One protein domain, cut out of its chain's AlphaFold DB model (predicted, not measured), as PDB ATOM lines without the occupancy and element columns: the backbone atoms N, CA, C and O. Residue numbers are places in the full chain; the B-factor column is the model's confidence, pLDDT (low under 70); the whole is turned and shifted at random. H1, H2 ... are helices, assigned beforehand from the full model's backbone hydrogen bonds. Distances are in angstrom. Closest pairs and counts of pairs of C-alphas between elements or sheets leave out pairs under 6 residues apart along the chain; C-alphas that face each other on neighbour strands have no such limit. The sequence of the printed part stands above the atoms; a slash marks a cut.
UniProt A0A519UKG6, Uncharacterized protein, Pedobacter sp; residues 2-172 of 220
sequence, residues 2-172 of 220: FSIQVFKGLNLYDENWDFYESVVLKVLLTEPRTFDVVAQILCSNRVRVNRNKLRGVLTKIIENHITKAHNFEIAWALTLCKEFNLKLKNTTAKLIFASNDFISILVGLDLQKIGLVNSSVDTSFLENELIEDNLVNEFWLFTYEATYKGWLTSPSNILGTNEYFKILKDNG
ATOM      1  N   PHE A   2     -35.935   3.063 -35.425       61.34
ATOM      2  CA  PHE A   2     -36.754   2.932 -36.644       61.34
ATOM      3  C   PHE A   2     -38.166   3.543 -36.519       61.34
ATOM      4  O   PHE A   2     -38.606   4.269 -37.403       61.34
ATOM      5  N   SER A   3     -38.844   3.350 -35.382       65.50
ATOM      6  CA  SER A   3     -40.214   3.852 -35.184       65.50
ATOM      7  C   SER A   3     -40.328   5.380 -35.243       65.50
ATOM      8  O   SER A   3     -41.325   5.890 -35.742       65.50
ATOM      9  N   ILE A   4     -39.311   6.132 -34.794       69.25
ATOM     10  CA  ILE A   4     -39.363   7.603 -34.825       69.25
ATOM     11  C   ILE A   4     -39.180   8.171 -36.238       69.25
ATOM     12  O   ILE A   4     -39.797   9.173 -36.586       69.25
ATOM     13  N   GLN A   5     -38.408   7.481 -37.081       68.75
ATOM     14  CA  GLN A   5     -38.277   7.838 -38.494       68.75
ATOM     15  C   GLN A   5     -39.592   7.612 -39.245       68.75
ATOM     16  O   GLN A   5     -39.964   8.424 -40.086       68.75
ATOM     17  N   VAL A   6     -40.348   6.568 -38.889       69.38
ATOM     18  CA  VAL A   6     -41.704   6.359 -39.417       69.38
ATOM     19  C   VAL A   6     -42.644   7.482 -38.963       69.38
ATOM     20  O   VAL A   6     -43.372   8.030 -39.788       69.38
ATOM     21  N   PHE A   7     -42.575   7.902 -37.693       68.25
ATOM     22  CA  PHE A   7     -43.370   9.029 -37.181       68.25
ATOM     23  C   PHE A   7     -43.096  10.355 -37.896       68.25
ATOM     24  O   PHE A   7     -43.998  11.189 -37.968       68.25
ATOM     25  N   LYS A   8     -41.890  10.551 -38.441       65.88
ATOM     26  CA  LYS A   8     -41.536  11.718 -39.262       65.88
ATOM     27  C   LYS A   8     -42.356  11.790 -40.560       65.88
ATOM     28  O   LYS A   8     -42.622  12.878 -41.054       65.88
ATOM     29  N   GLY A   9     -42.744  10.641 -41.115       64.25
ATOM     30  CA  GLY A   9     -43.457  10.536 -42.392       64.25
ATOM     31  C   GLY A   9     -44.983  10.506 -42.293       64.25
ATOM     32  O   GLY A   9     -45.639  10.413 -43.329       64.25
ATOM     33  N   LEU A  10     -45.562  10.553 -41.088       69.69
ATOM     34  CA  LEU A  10     -47.015  10.502 -40.915       69.69
ATOM     35  C   LEU A  10     -47.668  11.849 -41.225       69.69
ATOM     36  O   LEU A  10     -47.173  12.905 -40.832       69.69
ATOM     37  N   ASN A  11     -48.833  11.799 -41.870       65.81
ATOM     38  CA  ASN A  11     -49.697  12.963 -41.990       65.81
ATOM     39  C   ASN A  11     -50.304  13.264 -40.614       65.81
ATOM     40  O   ASN A  11     -51.008  12.431 -40.041       65.81
ATOM     41  N   LEU A  12     -50.020  14.450 -40.081       67.44
ATOM     42  CA  LEU A  12     -50.488  14.862 -38.762       67.44
ATOM     43  C   LEU A  12     -51.719  15.755 -38.906       67.44
ATOM     44  O   LEU A  12     -51.632  16.858 -39.443       67.44
ATOM     45  N   TYR A  13     -52.853  15.265 -38.410       70.56
ATOM     46  CA  TYR A  13     -54.054  16.070 -38.203       70.56
ATOM     47  C   TYR A  13     -53.885  16.942 -36.956       70.56
ATOM     48  O   TYR A  13     -53.311  16.492 -35.959       70.56
ATOM     49  N   ASP A  14     -54.403  18.171 -36.994       74.31
ATOM     50  CA  ASP A  14     -54.264  19.128 -35.888       74.31
ATOM     51  C   ASP A  14     -54.898  18.606 -34.585       74.31
ATOM     52  O   ASP A  14     -54.352  18.819 -33.504       74.31
ATOM     53  N   GLU A  15     -55.989  17.841 -34.687       80.25
ATOM     54  CA  GLU A  15     -56.695  17.224 -33.552       80.25
ATOM     55  C   GLU A  15     -55.808  16.265 -32.743       80.25
ATOM     56  O   GLU A  15     -55.941  16.153 -31.526       80.25
ATOM     57  N   ASN A  16     -54.866  15.598 -33.414       85.31
ATOM     58  CA  ASN A  16     -54.009  14.579 -32.812       85.31
ATOM     59  C   ASN A  16     -52.657  15.139 -32.354       85.31
ATOM     60  O   ASN A  16     -51.836  14.397 -31.805       85.31
ATOM     61  N   TRP A  17     -52.404  16.433 -32.578       88.56
ATOM     62  CA  TRP A  17     -51.096  17.029 -32.331       88.56
ATOM     63  C   TRP A  17     -50.681  16.949 -30.860       88.56
ATOM     64  O   TRP A  17     -49.543  16.584 -30.580       88.56
ATOM     65  N   ASP A  18     -51.586  17.224 -29.916       90.12
ATOM     66  CA  ASP A  18     -51.246  17.212 -28.484       90.12
ATOM     67  C   ASP A  18     -50.773  15.826 -28.007       90.12
ATOM     68  O   ASP A  18     -49.805  15.703 -27.246       90.12
ATOM     69  N   PHE A  19     -51.420  14.770 -28.508       90.06
ATOM     70  CA  PHE A  19     -51.029  13.389 -28.245       90.06
ATOM     71  C   PHE A  19     -49.695  13.052 -28.919       90.06
ATOM     72  O   PHE A  19     -48.788  12.542 -28.259       90.06
ATOM     73  N   TYR A  20     -49.548  13.384 -30.204       90.12
ATOM     74  CA  TYR A  20     -48.318  13.150 -30.958       90.12
ATOM     75  C   TYR A  20     -47.111  13.851 -30.323       90.12
ATOM     76  O   TYR A  20     -46.084  13.216 -30.089       90.12
ATOM     77  N   GLU A  21     -47.250  15.128 -29.967       92.62
ATOM     78  CA  GLU A  21     -46.231  15.894 -29.251       92.62
ATOM     79  C   GLU A  21     -45.851  15.192 -27.945       92.62
ATOM     80  O   GLU A  21     -44.671  14.991 -27.665       92.62
ATOM     81  N   SER A  22     -46.842  14.767 -27.158       93.62
ATOM     82  CA  SER A  22     -46.595  14.102 -25.877       93.62
ATOM     83  C   SER A  22     -45.841  12.777 -26.051       93.62
ATOM     84  O   SER A  22     -44.945  12.476 -25.262       93.62
ATOM     85  N   VAL A  23     -46.142  12.010 -27.105       91.69
ATOM     86  CA  VAL A  23     -45.417  10.779 -27.457       91.69
ATOM     87  C   VAL A  23     -43.986  11.091 -27.894       91.69
ATOM     88  O   VAL A  23     -43.052  10.486 -27.373       91.69
ATOM     89  N   VAL A  24     -43.787  12.057 -28.794       92.31
ATOM     90  CA  VAL A  24     -42.458  12.456 -29.289       92.31
ATOM     91  C   VAL A  24     -41.570  12.953 -28.144       92.31
ATOM     92  O   VAL A  24     -40.424  12.524 -28.012       92.31
ATOM     93  N   LEU A  25     -42.110  13.790 -27.257       93.44
ATOM     94  CA  LEU A  25     -41.404  14.270 -26.068       93.44
ATOM     95  C   LEU A  25     -41.119  13.145 -25.064       93.44
ATOM     96  O   LEU A  25     -40.080  13.150 -24.401       93.44
ATOM     97  N   LYS A  26     -42.016  12.160 -24.944       92.31
ATOM     98  CA  LYS A  26     -41.777  10.983 -24.105       92.31
ATOM     99  C   LYS A  26     -40.646  10.124 -24.664       92.31
ATOM    100  O   LYS A  26     -39.803   9.700 -23.880       92.31
ATOM    101  N   VAL A  27     -40.607   9.917 -25.982       91.56
ATOM    102  CA  VAL A  27     -39.515   9.205 -26.661       91.56
ATOM    103  C   VAL A  27     -38.189   9.926 -26.440       91.56
ATOM    104  O   VAL A  27     -37.210   9.273 -26.096       91.56
ATOM    105  N   LEU A  28     -38.171  11.259 -26.534       91.75
ATOM    106  CA  LEU A  28     -36.980  12.059 -26.248       91.75
ATOM    107  C   LEU A  28     -36.442  11.828 -24.826       91.75
ATOM    108  O   LEU A  28     -35.239  11.687 -24.634       91.75
ATOM    109  N   LEU A  29     -37.334  11.765 -23.830       89.94
ATOM    110  CA  LEU A  29     -36.965  11.518 -22.433       89.94
ATOM    111  C   LEU A  29     -36.434  10.105 -22.181       89.94
ATOM    112  O   LEU A  29     -35.618   9.921 -21.281       89.94
ATOM    113  N   THR A  30     -36.953   9.102 -22.892       89.44
ATOM    114  CA  THR A  30     -36.563   7.698 -22.690       89.44
ATOM    115  C   THR A  30     -35.347   7.308 -23.518       89.44
ATOM    116  O   THR A  30     -34.526   6.528 -23.053       89.44
ATOM    117  N   GLU A  31     -35.224   7.858 -24.724       88.38
ATOM    118  CA  GLU A  31     -34.206   7.508 -25.715       88.38
ATOM    119  C   GLU A  31     -33.530   8.778 -26.259       88.38
ATOM    120  O   GLU A  31     -33.809   9.203 -27.387       88.38
ATOM    121  N   PRO A  32     -32.608   9.399 -25.499       82.56
ATOM    122  CA  PRO A  32     -32.023  10.689 -25.868       82.56
ATOM    123  C   PRO A  32     -31.218  10.671 -27.173       82.56
ATOM    124  O   PRO A  32     -31.063  11.696 -27.828       82.56
ATOM    125  N   ARG A  33     -30.780   9.493 -27.634       86.19
ATOM    126  CA  ARG A  33     -30.147   9.313 -28.956       86.19
ATOM    127  C   ARG A  33     -31.055   9.700 -30.131       86.19
ATOM    128  O   ARG A  33     -30.589   9.718 -31.259       86.19
ATOM    129  N   THR A  34     -32.341   9.948 -29.882       89.56
ATOM    130  CA  THR A  34     -33.318  10.398 -30.884       89.56
ATOM    131  C   THR A  34     -33.450  11.920 -30.972       89.56
ATOM    132  O   THR A  34     -34.330  12.404 -31.686       89.56
ATOM    133  N   PHE A  35     -32.611  12.679 -30.253       90.75
ATOM    134  CA  PHE A  35     -32.664  14.143 -30.196       90.75
ATOM    135  C   PHE A  35     -32.697  14.802 -31.569       90.75
ATOM    136  O   PHE A  35     -33.508  15.692 -31.792       90.75
ATOM    137  N   ASP A  36     -31.859  14.336 -32.488       90.38
ATOM    138  CA  ASP A  36     -31.770  14.823 -33.858       90.38
ATOM    139  C   ASP A  36     -33.115  14.697 -34.593       90.38
ATOM    140  O   ASP A  36     -33.617  15.666 -35.162       90.38
ATOM    141  N   VAL A  37     -33.745  13.523 -34.537       89.88
ATOM    142  CA  VAL A  37     -35.024  13.255 -35.205       89.88
ATOM    143  C   VAL A  37     -36.157  14.023 -34.537       89.88
ATOM    144  O   VAL A  37     -36.973  14.641 -35.223       89.88
ATOM    145  N   VAL A  38     -36.206  14.009 -33.203       92.50
ATOM    146  CA  VAL A  38     -37.216  14.739 -32.426       92.50
ATOM    147  C   VAL A  38     -37.120  16.232 -32.710       92.50
ATOM    148  O   VAL A  38     -38.136  16.870 -32.974       92.50
ATOM    149  N   ALA A  39     -35.912  16.788 -32.702       93.38
ATOM    150  CA  ALA A  39     -35.701  18.201 -32.950       93.38
ATOM    151  C   ALA A  39     -36.161  18.597 -34.355       93.38
ATOM    152  O   ALA A  39     -36.882  19.580 -34.497       93.38
ATOM    153  N   GLN A  40     -35.856  17.787 -35.376       92.31
ATOM    154  CA  GLN A  40     -36.369  18.011 -36.731       92.31
ATOM    155  C   GLN A  40     -37.905  17.989 -36.771       92.31
ATOM    156  O   GLN A  40     -38.506  18.849 -37.414       92.31
ATOM    157  N   ILE A  41     -38.559  17.040 -36.085       90.88
ATOM    158  CA  ILE A  41     -40.031  16.954 -36.012       90.88
ATOM    159  C   ILE A  41     -40.620  18.210 -35.362       90.88
ATOM    160  O   ILE A  41     -41.561  18.800 -35.904       90.88
ATOM    161  N   LEU A  42     -40.058  18.636 -34.228       93.12
ATOM    162  CA  LEU A  42     -40.512  19.813 -33.491       93.12
ATOM    163  C   LEU A  42     -40.294  21.095 -34.305       93.12
ATOM    164  O   LEU A  42     -41.233  21.876 -34.462       93.12
ATOM    165  N   CYS A  43     -39.099  21.305 -34.868       93.06
ATOM    166  CA  CYS A  43     -38.784  22.491 -35.669       93.06
ATOM    167  C   CYS A  43     -39.632  22.564 -36.948       93.06
ATOM    168  O   CYS A  43     -40.094  23.642 -37.315       93.06
ATOM    169  N   SER A  44     -39.935  21.425 -37.575       90.88
ATOM    170  CA  SER A  44     -40.819  21.375 -38.752       90.88
ATOM    171  C   SER A  44     -42.278  21.714 -38.426       90.88
ATOM    172  O   SER A  44     -43.026  22.143 -39.299       90.88
ATOM    173  N   ASN A  45     -42.688  21.565 -37.165       90.25
ATOM    174  CA  ASN A  45     -44.040  21.854 -36.682       90.25
ATOM    175  C   ASN A  45     -44.059  22.996 -35.652       90.25
ATOM    176  O   ASN A  45     -44.933  23.048 -34.785       90.25
ATOM    177  N   ARG A  46     -43.108  23.937 -35.747       90.00
ATOM    178  CA  ARG A  46     -42.819  24.963 -34.728       90.00
ATOM    179  C   ARG A  46     -44.036  25.740 -34.216       90.00
ATOM    180  O   ARG A  46     -44.058  26.125 -33.050       90.00
ATOM    181  N   VAL A  47     -45.031  25.982 -35.072       89.12
ATOM    182  CA  VAL A  47     -46.258  26.730 -34.731       89.12
ATOM    183  C   VAL A  47     -47.166  25.953 -33.772       89.12
ATOM    184  O   VAL A  47     -47.843  26.562 -32.949       89.12
ATOM    185  N   ARG A  48     -47.166  24.621 -33.857       89.19
ATOM    186  CA  ARG A  48     -48.045  23.743 -33.072       89.19
ATOM    187  C   ARG A  48     -47.441  23.356 -31.719       89.19
ATOM    188  O   ARG A  48     -48.170  23.007 -30.796       89.19
ATOM    189  N   VAL A  49     -46.114  23.408 -31.589       93.00
ATOM    190  CA  VAL A  49     -45.384  22.968 -30.388       93.00
ATOM    191  C   VAL A  49     -45.777  23.780 -29.152       93.00
ATOM    192  O   VAL A  49     -45.645  25.009 -29.101       93.00
ATOM    193  N   ASN A  50     -46.167  23.077 -28.093       94.38
ATOM    194  CA  ASN A  50     -46.395  23.644 -26.782       94.38
ATOM    195  C   ASN A  50     -45.056  23.925 -26.085       94.38
ATOM    196  O   ASN A  50     -44.428  23.069 -25.454       94.38
ATOM    197  N   ARG A  51     -44.645  25.193 -26.131       94.12
ATOM    198  CA  ARG A  51     -43.386  25.672 -25.537       94.12
ATOM    199  C   ARG A  51     -43.257  25.389 -24.039       94.12
ATOM    200  O   ARG A  51     -42.138  25.251 -23.550       94.12
ATOM    201  N   ASN A  52     -44.363  25.306 -23.296       93.62
ATOM    202  CA  ASN A  52     -44.317  25.025 -21.861       93.62
ATOM    203  C   ASN A  52     -44.022  23.545 -21.589       93.62
ATOM    204  O   ASN A  52     -43.168  23.255 -20.747       93.62
ATOM    205  N   LYS A  53     -44.659  22.626 -22.335       93.62
ATOM    206  CA  LYS A  53     -44.342  21.188 -22.286       93.62
ATOM    207  C   LYS A  53     -42.884  20.954 -22.678       93.62
ATOM    208  O   LYS A  53     -42.141  20.333 -21.917       93.62
ATOM    209  N   LEU A  54     -42.456  21.537 -23.802       95.25
ATOM    210  CA  LEU A  54     -41.080  21.427 -24.283       95.25
ATOM    211  C   LEU A  54     -40.073  21.940 -23.243       95.25
ATOM    212  O   LEU A  54     -39.140  21.222 -22.898       95.25
ATOM    213  N   ARG A  55     -40.289  23.131 -22.666       95.00
ATOM    214  CA  ARG A  55     -39.405  23.682 -21.623       95.00
ATOM    215  C   ARG A  55     -39.262  22.734 -20.432       95.00
ATOM    216  O   ARG A  55     -38.149  22.539 -19.942       95.00
ATOM    217  N   GLY A  56     -40.368  22.158 -19.958       93.56
ATOM    218  CA  GLY A  56     -40.356  21.205 -18.845       93.56
ATOM    219  C   GLY A  56     -39.531  19.954 -19.154       93.56
ATOM    220  O   GLY A  56     -38.727  19.526 -18.329       93.56
ATOM    221  N   VAL A  57     -39.681  19.415 -20.365       93.94
ATOM    222  CA  VAL A  57     -38.929  18.246 -20.844       93.94
ATOM    223  C   VAL A  57     -37.438  18.553 -20.980       93.94
ATOM    224  O   VAL A  57     -36.628  17.825 -20.413       93.94
ATOM    225  N   LEU A  58     -37.070  19.651 -21.648       94.44
ATOM    226  CA  LEU A  58     -35.667  20.039 -21.840       94.44
ATOM    227  C   LEU A  58     -34.962  20.315 -20.511       94.44
ATOM    228  O   LEU A  58     -33.841  19.861 -20.309       94.44
ATOM    229  N   THR A  59     -35.636  20.987 -19.571       92.88
ATOM    230  CA  THR A  59     -35.079  21.237 -18.231       92.88
ATOM    231  C   THR A  59     -34.768  19.920 -17.522       92.88
ATOM    232  O   THR A  59     -33.680  19.753 -16.981       92.88
ATOM    233  N   LYS A  60     -35.691  18.953 -17.590       92.12
ATOM    234  CA  LYS A  60     -35.514  17.638 -16.970       92.12
ATOM    235  C   LYS A  60     -34.399  16.823 -17.624       92.12
ATOM    236  O   LYS A  60     -33.690  16.108 -16.925       92.12
ATOM    237  N   ILE A  61     -34.229  16.924 -18.943       92.06
ATOM    238  CA  ILE A  61     -33.102  16.297 -19.648       92.06
ATOM    239  C   ILE A  61     -31.787  16.892 -19.151       92.06
ATOM    240  O   ILE A  61     -30.918  16.141 -18.724       92.06
ATOM    241  N   ILE A  62     -31.663  18.221 -19.125       92.06
ATOM    242  CA  ILE A  62     -30.436  18.877 -18.663       92.06
ATOM    243  C   ILE A  62     -30.117  18.446 -17.225       92.06
ATOM    244  O   ILE A  62     -29.025  17.956 -16.961       92.06
ATOM    245  N   GLU A  63     -31.084  18.531 -16.309       89.00
ATOM    246  CA  GLU A  63     -30.898  18.155 -14.899       89.00
ATOM    247  C   GLU A  63     -30.510  16.676 -14.709       89.00
ATOM    248  O   GLU A  63     -29.694  16.357 -13.846       89.00
ATOM    249  N   ASN A  64     -31.049  15.763 -15.523       88.69
ATOM    250  CA  ASN A  64     -30.763  14.328 -15.418       88.69
ATOM    251  C   ASN A  64     -29.401  13.919 -16.000       88.69
ATOM    252  O   ASN A  64     -28.856  12.885 -15.600       88.69
ATOM    253  N   HIS A  65     -28.904  14.663 -16.989       87.31
ATOM    254  CA  HIS A  65     -27.721  14.303 -17.774       87.31
ATOM    255  C   HIS A  65     -26.463  15.069 -17.357       87.31
ATOM    256  O   HIS A  65     -25.358  14.557 -17.538       87.31
ATOM    257  N   ILE A  66     -26.615  16.228 -16.711       85.19
ATOM    258  CA  ILE A  66     -25.493  17.060 -16.259       85.19
ATOM    259  C   ILE A  66     -24.576  16.355 -15.259       85.19
ATOM    260  O   ILE A  66     -23.363  16.505 -15.317       85.19
ATOM    261  N   THR A  67     -25.136  15.515 -14.388       76.88
ATOM    262  CA  THR A  67     -24.363  14.744 -13.400       76.88
ATOM    263  C   THR A  67     -23.676  13.517 -13.992       76.88
ATOM    264  O   THR A  67     -22.816  12.929 -13.342       76.88
ATOM    265  N   LYS A  68     -24.048  13.114 -15.212       78.31
ATOM    266  CA  LYS A  68     -23.557  11.894 -15.866       78.31
ATOM    267  C   LYS A  68     -22.471  12.162 -16.910       78.31
ATOM    268  O   LYS A  68     -22.001  11.204 -17.509       78.31
ATOM    269  N   ALA A  69     -22.098  13.427 -17.138       67.19
ATOM    270  CA  ALA A  69     -21.203  13.849 -18.226       67.19
ATOM    271  C   ALA A  69     -21.684  13.384 -19.620       67.19
ATOM    272  O   ALA A  69     -20.912  12.973 -20.483       67.19
ATOM    273  N   HIS A  70     -23.005  13.399 -19.825       75.50
ATOM    274  CA  HIS A  70     -23.638  13.079 -21.104       75.50
ATOM    275  C   HIS A  70     -23.752  14.351 -21.956       75.50
ATOM    276  O   HIS A  70     -24.778  15.036 -21.952       75.50
ATOM    277  N   ASN A  71     -22.668  14.672 -22.659       83.19
ATOM    278  CA  ASN A  71     -22.490  15.972 -23.312       83.19
ATOM    279  C   ASN A  71     -23.432  16.191 -24.511       83.19
ATOM    280  O   ASN A  71     -23.910  17.294 -24.775       83.19
ATOM    281  N   PHE A  72     -23.755  15.112 -25.230       89.25
ATOM    282  CA  PHE A  72     -24.595  15.155 -26.427       89.25
ATOM    283  C   PHE A  72     -26.013  15.656 -26.121       89.25
ATOM    284  O   PHE A  72     -26.534  16.541 -26.798       89.25
ATOM    285  N   GLU A  73     -26.644  15.107 -25.086       91.06
ATOM    286  CA  GLU A  73     -28.017  15.418 -24.702       91.06
ATOM    287  C   GLU A  73     -28.178  16.867 -24.243       91.06
ATOM    288  O   GLU A  73     -29.189  17.505 -24.543       91.06
ATOM    289  N   ILE A  74     -27.183  17.392 -23.525       93.12
ATOM    290  CA  ILE A  74     -27.200  18.765 -23.016       93.12
ATOM    291  C   ILE A  74     -27.036  19.739 -24.184       93.12
ATOM    292  O   ILE A  74     -27.859  20.646 -24.328       93.12
ATOM    293  N   ALA A  75     -26.065  19.508 -25.074       93.19
ATOM    294  CA  ALA A  75     -25.838  20.355 -26.242       93.19
ATOM    295  C   ALA A  75     -27.085  20.438 -27.142       93.19
ATOM    296  O   ALA A  75     -27.503  21.530 -27.544       93.19
ATOM    297  N   TRP A  76     -27.750  19.306 -27.400       93.94
ATOM    298  CA  TRP A  76     -29.002  19.302 -28.158       93.94
ATOM    299  C   TRP A  76     -30.161  19.970 -27.420       93.94
ATOM    300  O   TRP A  76     -30.945  20.693 -28.042       93.94
ATOM    301  N   ALA A  77     -30.281  19.775 -26.104       95.00
ATOM    302  CA  ALA A  77     -31.312  20.440 -25.317       95.00
ATOM    303  C   ALA A  77     -31.155  21.967 -25.357       95.00
ATOM    304  O   ALA A  77     -32.141  22.684 -25.526       95.00
ATOM    305  N   LEU A  78     -29.919  22.464 -25.259       95.50
ATOM    306  CA  LEU A  78     -29.599  23.887 -25.373       95.50
ATOM    307  C   LEU A  78     -29.869  24.426 -26.779       95.50
ATOM    308  O   LEU A  78     -30.462  25.495 -26.922       95.50
ATOM    309  N   THR A  79     -29.535  23.650 -27.808       95.19
ATOM    310  CA  THR A  79     -29.850  23.992 -29.201       95.19
ATOM    311  C   THR A  79     -31.365  24.104 -29.415       95.19
ATOM    312  O   THR A  79     -31.839  25.069 -30.006       95.19
ATOM    313  N   LEU A  80     -32.171  23.196 -28.853       95.56
ATOM    314  CA  LEU A  80     -33.633  23.323 -28.901       95.56
ATOM    315  C   LEU A  80     -34.159  24.520 -28.098       95.56
ATOM    316  O   LEU A  80     -35.126  25.160 -28.516       95.56
ATOM    317  N   CYS A  81     -33.532  24.861 -26.969       96.00
ATOM    318  CA  CYS A  81     -33.858  26.096 -26.258       96.00
ATOM    319  C   CYS A  81     -33.634  27.326 -27.147       96.00
ATOM    320  O   CYS A  81     -34.497  28.207 -27.170       96.00
ATOM    321  N   LYS A  82     -32.541  27.359 -27.921       95.69
ATOM    322  CA  LYS A  82     -32.262  28.410 -28.910       95.69
ATOM    323  C   LYS A  82     -33.361  28.488 -29.975       95.69
ATOM    324  O   LYS A  82     -34.000  29.528 -30.124       95.69
ATOM    325  N   GLU A  83     -33.658  27.370 -30.637       95.44
ATOM    326  CA  GLU A  83     -34.653  27.267 -31.721       95.44
ATOM    327  C   GLU A  83     -36.058  27.744 -31.324       95.44
ATOM    328  O   GLU A  83     -36.783  28.397 -32.089       95.44
ATOM    329  N   PHE A  84     -36.464  27.443 -30.091       95.88
ATOM    330  CA  PHE A  84     -37.782  27.796 -29.565       95.88
ATOM    331  C   PHE A  84     -37.789  29.077 -28.722       95.88
ATOM    332  O   PHE A  84     -38.838  29.427 -28.168       95.88
ATOM    333  N   ASN A  85     -36.664  29.799 -28.659       95.62
ATOM    334  CA  ASN A  85     -36.491  31.022 -27.874       95.62
ATOM    335  C   ASN A  85     -36.901  30.825 -26.397       95.62
ATOM    336  O   ASN A  85     -37.685  31.590 -25.824       95.62
ATOM    337  N   LEU A  86     -36.436  29.727 -25.792       95.94
ATOM    338  CA  LEU A  86     -36.764  29.327 -24.426       95.94
ATOM    339  C   LEU A  86     -35.681  29.805 -23.459       95.94
ATOM    340  O   LEU A  86     -34.542  29.351 -23.508       95.94
ATOM    341  N   LYS A  87     -36.065  30.685 -22.531       95.44
ATOM    342  CA  LYS A  87     -35.171  31.139 -21.462       95.44
ATOM    343  C   LYS A  87     -34.854  30.013 -20.483       95.44
ATOM    344  O   LYS A  87     -35.772  29.337 -20.004       95.44
ATOM    345  N   LEU A  88     -33.573  29.865 -20.150       94.38
ATOM    346  CA  LEU A  88     -33.110  28.945 -19.118       94.38
ATOM    347  C   LEU A  88     -33.173  29.585 -17.733       94.38
ATOM    348  O   LEU A  88     -33.029  30.794 -17.560       94.38
ATOM    349  N   LYS A  89     -33.368  28.741 -16.718       93.94
ATOM    350  CA  LYS A  89     -33.252  29.161 -15.322       93.94
ATOM    351  C   LYS A  89     -31.783  29.401 -14.982       93.94
ATOM    352  O   LYS A  89     -30.921  28.611 -15.361       93.94
ATOM    353  N   ASN A  90     -31.520  30.420 -14.167       93.75
ATOM    354  CA  ASN A  90     -30.167  30.736 -13.698       93.75
ATOM    355  C   ASN A  90     -29.512  29.553 -12.965       93.75
ATOM    356  O   ASN A  90     -28.308  29.365 -13.076       93.75
ATOM    357  N   THR A  91     -30.288  28.749 -12.234       92.50
ATOM    358  CA  THR A  91     -29.785  27.548 -11.548       92.50
ATOM    359  C   THR A  91     -29.240  26.520 -12.535       92.50
ATOM    360  O   THR A  91     -28.139  26.021 -12.347       92.50
ATOM    361  N   THR A  92     -29.976  26.252 -13.614       92.38
ATOM    362  CA  THR A  92     -29.571  25.317 -14.668       92.38
ATOM    363  C   THR A  92     -28.364  25.846 -15.442       92.38
ATOM    364  O   THR A  92     -27.415  25.105 -15.658       92.38
ATOM    365  N   ALA A  93     -28.356  27.136 -15.793       94.25
ATOM    366  CA  ALA A  93     -27.229  27.765 -16.484       94.25
ATOM    367  C   ALA A  93     -25.926  27.694 -15.672       94.25
ATOM    368  O   ALA A  93     -24.888  27.333 -16.214       94.25
ATOM    369  N   LYS A  94     -25.987  27.957 -14.358       93.94
ATOM    370  CA  LYS A  94     -24.830  27.818 -13.460       93.94
ATOM    371  C   LYS A  94     -24.256  26.404 -13.464       93.94
ATOM    372  O   LYS A  94     -23.044  26.252 -13.485       93.94
ATOM    373  N   LEU A  95     -25.116  25.383 -13.456       92.12
ATOM    374  CA  LEU A  95     -24.657  23.996 -13.516       92.12
ATOM    375  C   LEU A  95     -23.960  23.692 -14.846       92.12
ATOM    376  O   LEU A  95     -22.971  22.973 -14.842       92.12
ATOM    377  N   ILE A  96     -24.462  24.233 -15.962       93.50
ATOM    378  CA  ILE A  96     -23.861  24.022 -17.289       93.50
ATOM    379  C   ILE A  96     -22.469  24.647 -17.338       93.50
ATOM    380  O   ILE A  96     -21.521  23.975 -17.729       93.50
ATOM    381  N   PHE A  97     -22.324  25.896 -16.894       94.00
ATOM    382  CA  PHE A  97     -21.019  26.558 -16.897       94.00
ATOM    383  C   PHE A  97     -20.024  25.932 -15.920       94.00
ATOM    384  O   PHE A  97     -18.832  25.953 -16.184       94.00
ATOM    385  N   ALA A  98     -20.502  25.349 -14.820       91.25
ATOM    386  CA  ALA A  98     -19.663  24.614 -13.875       91.25
ATOM    387  C   ALA A  98     -19.375  23.159 -14.301       91.25
ATOM    388  O   ALA A  98     -18.739  22.420 -13.551       91.25
ATOM    389  N   SER A  99     -19.889  22.714 -15.451       89.12
ATOM    390  CA  SER A  99     -19.637  21.369 -15.972       89.12
ATOM    391  C   SER A  99     -18.354  21.329 -16.807       89.12
ATOM    392  O   SER A  99     -17.929  22.348 -17.333       89.12
ATOM    393  N   ASN A 100     -17.779  20.140 -16.999       85.44
ATOM    394  CA  ASN A 100     -16.628  19.936 -17.893       85.44
ATOM    395  C   ASN A 100     -17.059  19.645 -19.347       85.44
ATOM    396  O   ASN A 100     -16.321  19.026 -20.113       85.44
ATOM    397  N   ASP A 101     -18.282  20.030 -19.726       89.50
ATOM    398  CA  ASP A 101     -18.793  19.879 -21.087       89.50
ATOM    399  C   ASP A 101     -18.628  21.182 -21.871       89.50
ATOM    400  O   ASP A 101     -19.538  22.007 -21.978       89.50
ATOM    401  N   PHE A 102     -17.445  21.347 -22.451       90.81
ATOM    402  CA  PHE A 102     -17.074  22.550 -23.183       90.81
ATOM    403  C   PHE A 102     -17.936  22.822 -24.428       90.81
ATOM    404  O   PHE A 102     -18.070  23.977 -24.827       90.81
ATOM    405  N   ILE A 103     -18.588  21.804 -25.006       92.12
ATOM    406  CA  ILE A 103     -19.541  22.003 -26.108       92.12
ATOM    407  C   ILE A 103     -20.825  22.640 -25.578       92.12
ATOM    408  O   ILE A 103     -21.295  23.639 -26.123       92.12
ATOM    409  N   SER A 104     -21.382  22.105 -24.491       94.06
ATOM    410  CA  SER A 104     -22.568  22.696 -23.862       94.06
ATOM    411  C   SER A 104     -22.287  24.067 -23.258       94.06
ATOM    412  O   SER A 104     -23.151  24.940 -23.332       94.06
ATOM    413  N   ILE A 105     -21.088  24.292 -22.714       95.00
ATOM    414  CA  ILE A 105     -20.636  25.615 -22.269       95.00
ATOM    415  C   ILE A 105     -20.620  26.587 -23.449       95.00
ATOM    416  O   ILE A 105     -21.174  27.678 -23.329       95.00
ATOM    417  N   LEU A 106     -20.056  26.193 -24.597       95.19
ATOM    418  CA  LEU A 106     -20.004  27.033 -25.793       95.19
ATOM    419  C   LEU A 106     -21.411  27.435 -26.263       95.19
ATOM    420  O   LEU A 106     -21.681  28.616 -26.469       95.19
ATOM    421  N   VAL A 107     -22.343  26.477 -26.346       95.69
ATOM    422  CA  VAL A 107     -23.754  26.781 -26.651       95.69
ATOM    423  C   VAL A 107     -24.370  27.665 -25.556       95.69
ATOM    424  O   VAL A 107     -25.139  28.575 -25.849       95.69
ATOM    425  N   GLY A 108     -24.032  27.438 -24.287       95.75
ATOM    426  CA  GLY A 108     -24.487  28.247 -23.156       95.75
ATOM    427  C   GLY A 108     -24.046  29.713 -23.234       95.75
ATOM    428  O   GLY A 108     -24.845  30.596 -22.918       95.75
ATOM    429  N   LEU A 109     -22.816  29.978 -23.685       96.12
ATOM    430  CA  LEU A 109     -22.293  31.330 -23.906       96.12
ATOM    431  C   LEU A 109     -23.051  32.044 -25.029       96.12
ATOM    432  O   LEU A 109     -23.467  33.190 -24.849       96.12
ATOM    433  N   ASP A 110     -23.324  31.354 -26.140       96.19
ATOM    434  CA  ASP A 110     -24.188  31.879 -27.205       96.19
ATOM    435  C   ASP A 110     -25.582  32.241 -26.665       96.19
ATOM    436  O   ASP A 110     -26.064  33.364 -26.832       96.19
ATOM    437  N   LEU A 111     -26.201  31.333 -25.901       96.50
ATOM    438  CA  LEU A 111     -27.495  31.582 -25.258       96.50
ATOM    439  C   LEU A 111     -27.463  32.785 -24.304       96.50
ATOM    440  O   LEU A 111     -28.466  33.495 -24.186       96.50
ATOM    441  N   GLN A 112     -26.346  33.030 -23.616       95.69
ATOM    442  CA  GLN A 112     -26.177  34.206 -22.762       95.69
ATOM    443  C   GLN A 112     -26.080  35.490 -23.589       95.69
ATOM    444  O   GLN A 112     -26.771  36.463 -23.279       95.69
ATOM    445  N   LYS A 113     -25.313  35.472 -24.684       94.44
ATOM    446  CA  LYS A 113     -25.167  36.600 -25.615       94.44
ATOM    447  C   LYS A 113     -26.504  37.028 -26.226       94.44
ATOM    448  O   LYS A 113     -26.781  38.223 -26.306       94.44
ATOM    449  N   ILE A 114     -27.364  36.078 -26.603       95.12
ATOM    450  CA  ILE A 114     -28.699  36.369 -27.164       95.12
ATOM    451  C   ILE A 114     -29.793  36.580 -26.097       95.12
ATOM    452  O   ILE A 114     -30.965  36.753 -26.432       95.12
ATOM    453  N   GLY A 115     -29.445  36.577 -24.803       95.50
ATOM    454  CA  GLY A 115     -30.363  36.889 -23.698       95.50
ATOM    455  C   GLY A 115     -31.331  35.765 -23.299       95.50
ATOM    456  O   GLY A 115     -32.344  36.018 -22.629       95.50
ATOM    457  N   LEU A 116     -31.044  34.521 -23.697       96.44
ATOM    458  CA  LEU A 116     -31.760  33.317 -23.257       96.44
ATOM    459  C   LEU A 116     -31.221  32.745 -21.941       96.44
ATOM    460  O   LEU A 116     -31.969  32.096 -21.204       96.44
ATOM    461  N   VAL A 117     -29.966  33.044 -21.616       96.56
ATOM    462  CA  VAL A 117     -29.384  32.909 -20.277       96.56
ATOM    463  C   VAL A 117     -29.175  34.309 -19.701       96.56
ATOM    464  O   VAL A 117     -28.834  35.247 -20.415       96.56
ATOM    465  N   ASN A 118     -29.423  34.475 -18.403       93.94
ATOM    466  CA  ASN A 118     -29.251  35.763 -17.740       93.94
ATOM    467  C   ASN A 118     -27.759  36.141 -17.667       93.94
ATOM    468  O   ASN A 118     -26.931  35.319 -17.267       93.94
ATOM    469  N   SER A 119     -27.422  37.390 -17.988       91.19
ATOM    470  CA  SER A 119     -26.060  37.929 -17.868       91.19
ATOM    471  C   SER A 119     -25.549  37.972 -16.425       91.19
ATOM    472  O   SER A 119     -24.350  38.049 -16.202       91.19
ATOM    473  N   SER A 120     -26.435  37.873 -15.427       92.44
ATOM    474  CA  SER A 120     -26.055  37.756 -14.014       92.44
ATOM    475  C   SER A 120     -25.417  36.408 -13.654       92.44
ATOM    476  O   SER A 120     -25.056  36.193 -12.497       92.44
ATOM    477  N   VAL A 121     -25.429  35.434 -14.566       94.12
ATOM    478  CA  VAL A 121     -24.759  34.149 -14.364       94.12
ATOM    479  C   VAL A 121     -23.286  34.346 -14.692       94.12
ATOM    480  O   VAL A 121     -22.941  34.608 -15.837       94.12
ATOM    481  N   ASP A 122     -22.447  34.243 -13.667       93.00
ATOM    482  CA  ASP A 122     -21.007  34.434 -13.790       93.00
ATOM    483  C   ASP A 122     -20.366  33.335 -14.649       93.00
ATOM    484  O   ASP A 122     -20.618  32.148 -14.435       93.00
ATOM    485  N   THR A 123     -19.554  33.760 -15.613       93.94
ATOM    486  CA  THR A 123     -18.757  32.931 -16.527       93.94
ATOM    487  C   THR A 123     -17.277  33.317 -16.496       93.94
ATOM    488  O   THR A 123     -16.487  32.726 -17.224       93.94
ATOM    489  N   SER A 124     -16.881  34.279 -15.652       91.69
ATOM    490  CA  SER A 124     -15.514  34.820 -15.608       91.69
ATOM    491  C   SER A 124     -14.464  33.759 -15.285       91.69
ATOM    492  O   SER A 124     -13.356  33.797 -15.805       91.69
ATOM    493  N   PHE A 125     -14.815  32.745 -14.491       91.62
ATOM    494  CA  PHE A 125     -13.905  31.644 -14.186       91.62
ATOM    495  C   PHE A 125     -13.477  30.850 -15.432       91.62
ATOM    496  O   PHE A 125     -12.376  30.304 -15.428       91.62
ATOM    497  N   LEU A 126     -14.298  30.826 -16.493       93.56
ATOM    498  CA  LEU A 126     -13.980  30.165 -17.765       93.56
ATOM    499  C   LEU A 126     -12.875  30.892 -18.540       93.56
ATOM    500  O   LEU A 126     -12.244  30.291 -19.403       93.56
ATOM    501  N   GLU A 127     -12.606  32.164 -18.234       92.44
ATOM    502  CA  GLU A 127     -11.491  32.904 -18.837       92.44
ATOM    503  C   GLU A 127     -10.137  32.287 -18.457       92.44
ATOM    504  O   GLU A 127      -9.199  32.339 -19.248       92.44
ATOM    505  N   ASN A 128     -10.048  31.623 -17.295       90.56
ATOM    506  CA  ASN A 128      -8.842  30.899 -16.879       90.56
ATOM    507  C   ASN A 128      -8.609  29.611 -17.683       90.56
ATOM    508  O   ASN A 128      -7.483  29.127 -17.729       90.56
ATOM    509  N   GLU A 129      -9.650  29.072 -18.325       90.31
ATOM    510  CA  GLU A 129      -9.544  27.912 -19.219       90.31
ATOM    511  C   GLU A 129      -9.072  28.316 -20.624       90.31
ATOM    512  O   GLU A 129      -8.717  27.462 -21.438       90.31
ATOM    513  N   LEU A 130      -9.034  29.616 -20.931       91.25
ATOM    514  CA  LEU A 130      -8.432  30.122 -22.158       91.25
ATOM    515  C   LEU A 130      -6.916  30.176 -21.969       91.25
ATOM    516  O   LEU A 130      -6.355  31.210 -21.610       91.25
ATOM    517  N   ILE A 131      -6.259  29.045 -22.221       90.44
ATOM    518  CA  ILE A 131      -4.799  28.891 -22.226       90.44
ATOM    519  C   ILE A 131      -4.333  28.178 -23.498       90.44
ATOM    520  O   ILE A 131      -5.097  27.463 -24.144       90.44
ATOM    521  N   GLU A 132      -3.063  28.361 -23.863       88.94
ATOM    522  CA  GLU A 132      -2.491  27.796 -25.094       88.94
ATOM    523  C   GLU A 132      -2.488  26.261 -25.108       88.94
ATOM    524  O   GLU A 132      -2.780  25.666 -26.143       88.94
ATOM    525  N   ASP A 133      -2.281  25.614 -23.958       90.06
ATOM    526  CA  ASP A 133      -2.333  24.149 -23.835       90.06
ATOM    527  C   ASP A 133      -3.711  23.579 -24.216       90.06
ATOM    528  O   ASP A 133      -3.808  22.483 -24.773       90.06
ATOM    529  N   ASN A 134      -4.784  24.346 -23.997       91.31
ATOM    530  CA  ASN A 134      -6.135  23.934 -24.360       91.31
ATOM    531  C   ASN A 134      -6.411  24.029 -25.866       91.31
ATOM    532  O   ASN A 134      -7.429  23.521 -26.318       91.31
ATOM    533  N   LEU A 135      -5.514  24.607 -26.676       90.50
ATOM    534  CA  LEU A 135      -5.615  24.564 -28.141       90.50
ATOM    535  C   LEU A 135      -5.159  23.231 -28.748       90.50
ATOM    536  O   LEU A 135      -5.459  22.963 -29.910       90.50
ATOM    537  N   VAL A 136      -4.421  22.405 -28.003       89.62
ATOM    538  CA  VAL A 136      -3.849  21.144 -28.513       89.62
ATOM    539  C   VAL A 136      -4.491  19.892 -27.912       89.62
ATOM    540  O   VAL A 136      -4.084  18.780 -28.241       89.62
ATOM    541  N   ASN A 137      -5.505  20.057 -27.060       90.69
ATOM    542  CA  ASN A 137      -6.265  18.971 -26.442       90.69
ATOM    543  C   ASN A 137      -7.742  19.002 -26.880       90.69
ATOM    544  O   ASN A 137      -8.125  19.739 -27.787       90.69
ATOM    545  N   GLU A 138      -8.592  18.189 -26.258       89.69
ATOM    546  CA  GLU A 138     -10.025  18.095 -26.559       89.69
ATOM    547  C   GLU A 138     -10.814  19.413 -26.391       89.69
ATOM    548  O   GLU A 138     -11.920  19.529 -26.926       89.69
ATOM    549  N   PHE A 139     -10.262  20.417 -25.703       91.38
ATOM    550  CA  PHE A 139     -10.895  21.715 -25.441       91.38
ATOM    551  C   PHE A 139     -10.579  22.775 -26.500       91.38
ATOM    552  O   PHE A 139     -11.032  23.921 -26.383       91.38
ATOM    553  N   TRP A 140      -9.857  22.401 -27.563       93.31
ATOM    554  CA  TRP A 140      -9.415  23.327 -28.609       93.31
ATOM    555  C   TRP A 140     -10.570  24.112 -29.218       93.31
ATOM    556  O   TRP A 140     -10.445  25.312 -29.451       93.31
ATOM    557  N   LEU A 141     -11.712  23.449 -29.431       94.19
ATOM    558  CA  LEU A 141     -12.871  24.052 -30.074       94.19
ATOM    559  C   LEU A 141     -13.456  25.169 -29.208       94.19
ATOM    560  O   LEU A 141     -13.742  26.250 -29.711       94.19
ATOM    561  N   PHE A 142     -13.590  24.932 -27.903       94.69
ATOM    562  CA  PHE A 142     -14.061  25.954 -26.975       94.69
ATOM    563  C   PHE A 142     -13.079  27.121 -26.887       94.69
ATOM    564  O   PHE A 142     -13.483  28.270 -27.052       94.69
ATOM    565  N   THR A 143     -11.792  26.824 -26.690       93.56
ATOM    566  CA  THR A 143     -10.738  27.836 -26.545       93.56
ATOM    567  C   THR A 143     -10.655  28.727 -27.778       93.56
ATOM    568  O   THR A 143     -10.601  29.956 -27.667       93.56
ATOM    569  N   TYR A 144     -10.696  28.113 -28.962       94.62
ATOM    570  CA  TYR A 144     -10.693  28.817 -30.232       94.62
ATOM    571  C   TYR A 144     -11.941  29.683 -30.403       94.62
ATOM    572  O   TYR A 144     -11.811  30.888 -30.589       94.62
ATOM    573  N   GLU A 145     -13.141  29.104 -30.300       95.19
ATOM    574  CA  GLU A 145     -14.395  29.810 -30.588       95.19
ATOM    575  C   GLU A 145     -14.687  30.931 -29.588       95.19
ATOM    576  O   GLU A 145     -15.045  32.039 -29.996       95.19
ATOM    577  N   ALA A 146     -14.491  30.680 -28.290       93.75
ATOM    578  CA  ALA A 146     -14.727  31.680 -27.252       93.75
ATOM    579  C   ALA A 146     -13.791  32.889 -27.413       93.75
ATOM    580  O   ALA A 146     -14.237  34.032 -27.272       93.75
ATOM    581  N   THR A 147     -12.527  32.643 -27.781       92.94
ATOM    582  CA  THR A 147     -11.542  33.702 -28.043       92.94
ATOM    583  C   THR A 147     -11.803  34.400 -29.381       92.94
ATOM    584  O   THR A 147     -11.774  35.627 -29.452       92.94
ATOM    585  N   TYR A 148     -12.077  33.646 -30.451       92.88
ATOM    586  CA  TYR A 148     -12.305  34.174 -31.800       92.88
ATOM    587  C   TYR A 148     -13.531  35.090 -31.849       92.88
ATOM    588  O   TYR A 148     -13.472  36.177 -32.420       92.88
ATOM    589  N   LYS A 149     -14.630  34.684 -31.202       91.69
ATOM    590  CA  LYS A 149     -15.874  35.464 -31.145       91.69
ATOM    591  C   LYS A 149     -15.878  36.547 -30.064       91.69
ATOM    592  O   LYS A 149     -16.833  37.324 -30.000       91.69
ATOM    593  N   GLY A 150     -14.849  36.593 -29.214       90.75
ATOM    594  CA  GLY A 150     -14.740  37.547 -28.109       90.75
ATOM    595  C   GLY A 150     -15.848  37.397 -27.066       90.75
ATOM    596  O   GLY A 150     -16.312  38.393 -26.517       90.75
ATOM    597  N   TRP A 151     -16.329  36.171 -26.838       91.75
ATOM    598  CA  TRP A 151     -17.352  35.896 -25.820       91.75
ATOM    599  C   TRP A 151     -16.783  35.889 -24.404       91.75
ATOM    600  O   TRP A 151     -17.504  36.162 -23.449       91.75
ATOM    601  N   LEU A 152     -15.498  35.570 -24.290       91.19
ATOM    602  CA  LEU A 152     -14.721  35.560 -23.061       91.19
ATOM    603  C   LEU A 152     -13.422  36.333 -23.308       91.19
ATOM    604  O   LEU A 152     -12.886  36.317 -24.422       91.19
ATOM    605  N   THR A 153     -12.912  37.011 -22.282       87.00
ATOM    606  CA  THR A 153     -11.657  37.756 -22.388       87.00
ATOM    607  C   THR A 153     -10.506  36.827 -22.044       87.00
ATOM    608  O   THR A 153     -10.372  36.390 -20.908       87.00
ATOM    609  N   SER A 154      -9.649  36.520 -23.015       81.38
ATOM    610  CA  SER A 154      -8.434  35.765 -22.718       81.38
ATOM    611  C   SER A 154      -7.385  36.663 -22.040       81.38
ATOM    612  O   SER A 154      -7.185  37.800 -22.484       81.38
ATOM    613  N   PRO A 155      -6.666  36.170 -21.014       75.12
ATOM    614  CA  PRO A 155      -5.569  36.909 -20.387       75.12
ATOM    615  C   PRO A 155      -4.362  37.122 -21.319       75.12
ATOM    616  O   PRO A 155      -3.511  37.966 -21.035       75.12
ATOM    617  N   SER A 156      -4.263  36.383 -22.428       78.69
ATOM    618  CA  SER A 156      -3.158  36.474 -23.386       78.69
ATOM    619  C   SER A 156      -3.648  36.396 -24.839       78.69
ATOM    620  O   SER A 156      -4.783  36.032 -25.132       78.69
ATOM    621  N   ASN A 157      -2.800  36.769 -25.804       82.88
ATOM    622  CA  ASN A 157      -3.149  36.682 -27.228       82.88
ATOM    623  C   ASN A 157      -2.937  35.259 -27.777       82.88
ATOM    624  O   ASN A 157      -2.100  35.051 -28.652       82.88
ATOM    625  N   ILE A 158      -3.699  34.290 -27.268       86.06
ATOM    626  CA  ILE A 158      -3.506  32.855 -27.546       86.06
ATOM    627  C   ILE A 158      -3.605  32.539 -29.046       86.06
ATOM    628  O   ILE A 158      -2.786  31.817 -29.607       86.06
ATOM    629  N   LEU A 159      -4.583  33.129 -29.740       85.56
ATOM    630  CA  LEU A 159      -4.750  32.906 -31.182       85.56
ATOM    631  C   LEU A 159      -3.663  33.582 -32.031       85.56
ATOM    632  O   LEU A 159      -3.585  33.333 -33.227       85.56
ATOM    633  N   GLY A 160      -2.867  34.479 -31.445       80.56
ATOM    634  CA  GLY A 160      -1.750  35.130 -32.122       80.56
ATOM    635  C   GLY A 160      -0.406  34.436 -31.910       80.56
ATOM    636  O   GLY A 160       0.490  34.650 -32.727       80.56
ATOM    637  N   THR A 161      -0.257  33.643 -30.841       80.56
ATOM    638  CA  THR A 161       0.981  32.910 -30.523       80.56
ATOM    639  C   THR A 161       1.064  31.579 -31.259       80.56
ATOM    640  O   THR A 161       2.136  31.212 -31.730       80.56
ATOM    641  N   ASN A 162      -0.067  30.892 -31.431       85.44
ATOM    642  CA  ASN A 162      -0.112  29.613 -32.126       85.44
ATOM    643  C   ASN A 162      -0.233  29.798 -33.651       85.44
ATOM    644  O   ASN A 162      -1.257  30.271 -34.147       85.44
ATOM    645  N   GLU A 163       0.792  29.385 -34.406       87.38
ATOM    646  CA  GLU A 163       0.856  29.564 -35.865       87.38
ATOM    647  C   GLU A 163      -0.329  28.930 -36.613       87.38
ATOM    648  O   GLU A 163      -0.866  29.540 -37.539       87.38
ATOM    649  N   TYR A 164      -0.787  27.745 -36.196       89.44
ATOM    650  CA  TYR A 164      -1.881  27.036 -36.865       89.44
ATOM    651  C   TYR A 164      -3.221  27.749 -36.673       89.44
ATOM    652  O   TYR A 164      -3.952  27.981 -37.636       89.44
ATOM    653  N   PHE A 165      -3.535  28.142 -35.437       91.56
ATOM    654  CA  PHE A 165      -4.793  28.825 -35.134       91.56
ATOM    655  C   PHE A 165      -4.805  30.280 -35.600       91.56
ATOM    656  O   PHE A 165      -5.868  30.797 -35.946       91.56
ATOM    657  N   LYS A 166      -3.634  30.914 -35.699       91.62
ATOM    658  CA  LYS A 166      -3.494  32.222 -36.333       91.62
ATOM    659  C   LYS A 166      -3.922  32.182 -37.797       91.62
ATOM    660  O   LYS A 166      -4.691  33.038 -38.214       91.62
ATOM    661  N   ILE A 167      -3.502  31.165 -38.555       93.88
ATOM    662  CA  ILE A 167      -3.926  30.996 -39.956       93.88
ATOM    663  C   ILE A 167      -5.450  30.876 -40.045       93.88
ATOM    664  O   ILE A 167      -6.058  31.525 -40.897       93.88
ATOM    665  N   LEU A 168      -6.081  30.086 -39.169       94.12
ATOM    666  CA  LEU A 168      -7.542  29.944 -39.151       94.12
ATOM    667  C   LEU A 168      -8.234  31.283 -38.867       94.12
ATOM    668  O   LEU A 168      -9.130  31.682 -39.613       94.12
ATOM    669  N   LYS A 169      -7.763  32.003 -37.843       91.75
ATOM    670  CA  LYS A 169      -8.289  33.314 -37.454       91.75
ATOM    671  C   LYS A 169      -8.135  34.347 -38.569       91.75
ATOM    672  O   LYS A 169      -9.102  35.033 -38.892       91.75
ATOM    673  N   ASP A 170      -6.950  34.442 -39.169       93.81
ATOM    674  CA  ASP A 170      -6.637  35.409 -40.226       93.81
ATOM    675  C   ASP A 170      -7.450  35.139 -41.508       93.81
ATOM    676  O   ASP A 170      -7.757  36.070 -42.251       93.81
ATOM    677  N   ASN A 171      -7.863  33.887 -41.743       95.50
ATOM    678  CA  ASN A 171      -8.771  33.506 -42.834       95.50
ATOM    679  C   ASN A 171     -10.262  33.589 -42.460       95.50
ATOM    680  O   ASN A 171     -11.118  33.238 -43.272       95.50
ATOM    681  N   GLY A 172     -10.595  34.033 -41.247       94.38
ATOM    682  CA  GLY A 172     -11.976  34.169 -40.794       94.38
ATOM    683  C   GLY A 172     -12.712  32.838 -40.596       94.38
ATOM    684  O   GLY A 172     -13.937  32.794 -40.707       94.38
TER     685      GLY A 172
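This is residues 2 to 172 of the 220 residues of an uncharacterized protein of Pedobacter sp (UniProt A0A519UKG6). Helical hairpins stand side by side in a long, curved array of two layers: H1, H3, H5, H7 and H10 form one row, running the same way, and H2, H4 and H6 form a second row beside it, running the other way. The short helices H8, H9, H11 and H12 gather round H10 at one end. The printed part has 171 residues with twelve named helices, H1 to H12 in chain order, and no named strand; its class is all helix. It is only just compact, close to loose, with a radius of gyration of the C-alphas of 18.4 A, and spans 59 by 32 by 28 A.

H1, residues 2 to 8, touches H3, residues 32 to 44, the same way; their closest C-alphas, Lys 8 and Ile 41, are 6.3 A apart. H2, residues 14 to 30, forms a hairpin with H3, touching through residues 24 to 28 and 34 to 38 alone, closest at C-alphas 28 and 34, 6.1 A. H4, residues 51 to 68, and H5, residues 71 to 83, form a hairpin at a shallow tilt of 22 degrees, closest at C-alphas 62 and 74, 5.4 A. H2 to H5 are an up-and-down bundle, each running against the one before. H5 touches H7, residues 102 to 113, the same way, with C-alphas 75 and 104 closest at 4.7 A. H6, residues 90 to 97, and H7 form a hairpin at a steep tilt of 43 degrees, with C-alphas 97 and 105 closest at 5.5 A; H7 touches it with residues 104 to 108 alone. H7 touches H10, residues 140 to 148, with residues 102 to 106 alone; C-alphas 102 and 142 are closest, 5.9 A. H8, residues 124 to 129, is close to H10 but not clearly touching: C-alphas 129 and 143 are closest, 7.4 A. H9, residues 132 to 135, touches H10 only at the corner, and H11, residues 158 to 161, touches H12, residues 163 to 170, only at the corner. Every O i to N i+4 pair is within hydrogen-bond range in H1, H5, H6, H7, H10 and H12; the counts are 11 of 13 in H2, 7 of 9 in H3, 12 of 14 in H4 and 0 of 2 in H8, where 3 of 3 O i to N i+3 pairs are; H9 and H11 are too short for an i+4 pair.

H1 begins at C-alpha 2, (-36.754, 2.932, -36.644). H4 is the longest helix, 26.0 A; H2 measures 24.9 A, H3 18.9 A, H5 18.6 A and H7 16.4 A. H12 ends at C-alpha 170, (-6.637, 35.409, -40.226).

The C-alphas farthest apart, Glu 15 and Thr 161, are 59.8 A apart. The printed part has no cut, and no link is long. Residues 2 to 12 and 69 have pLDDT under 70.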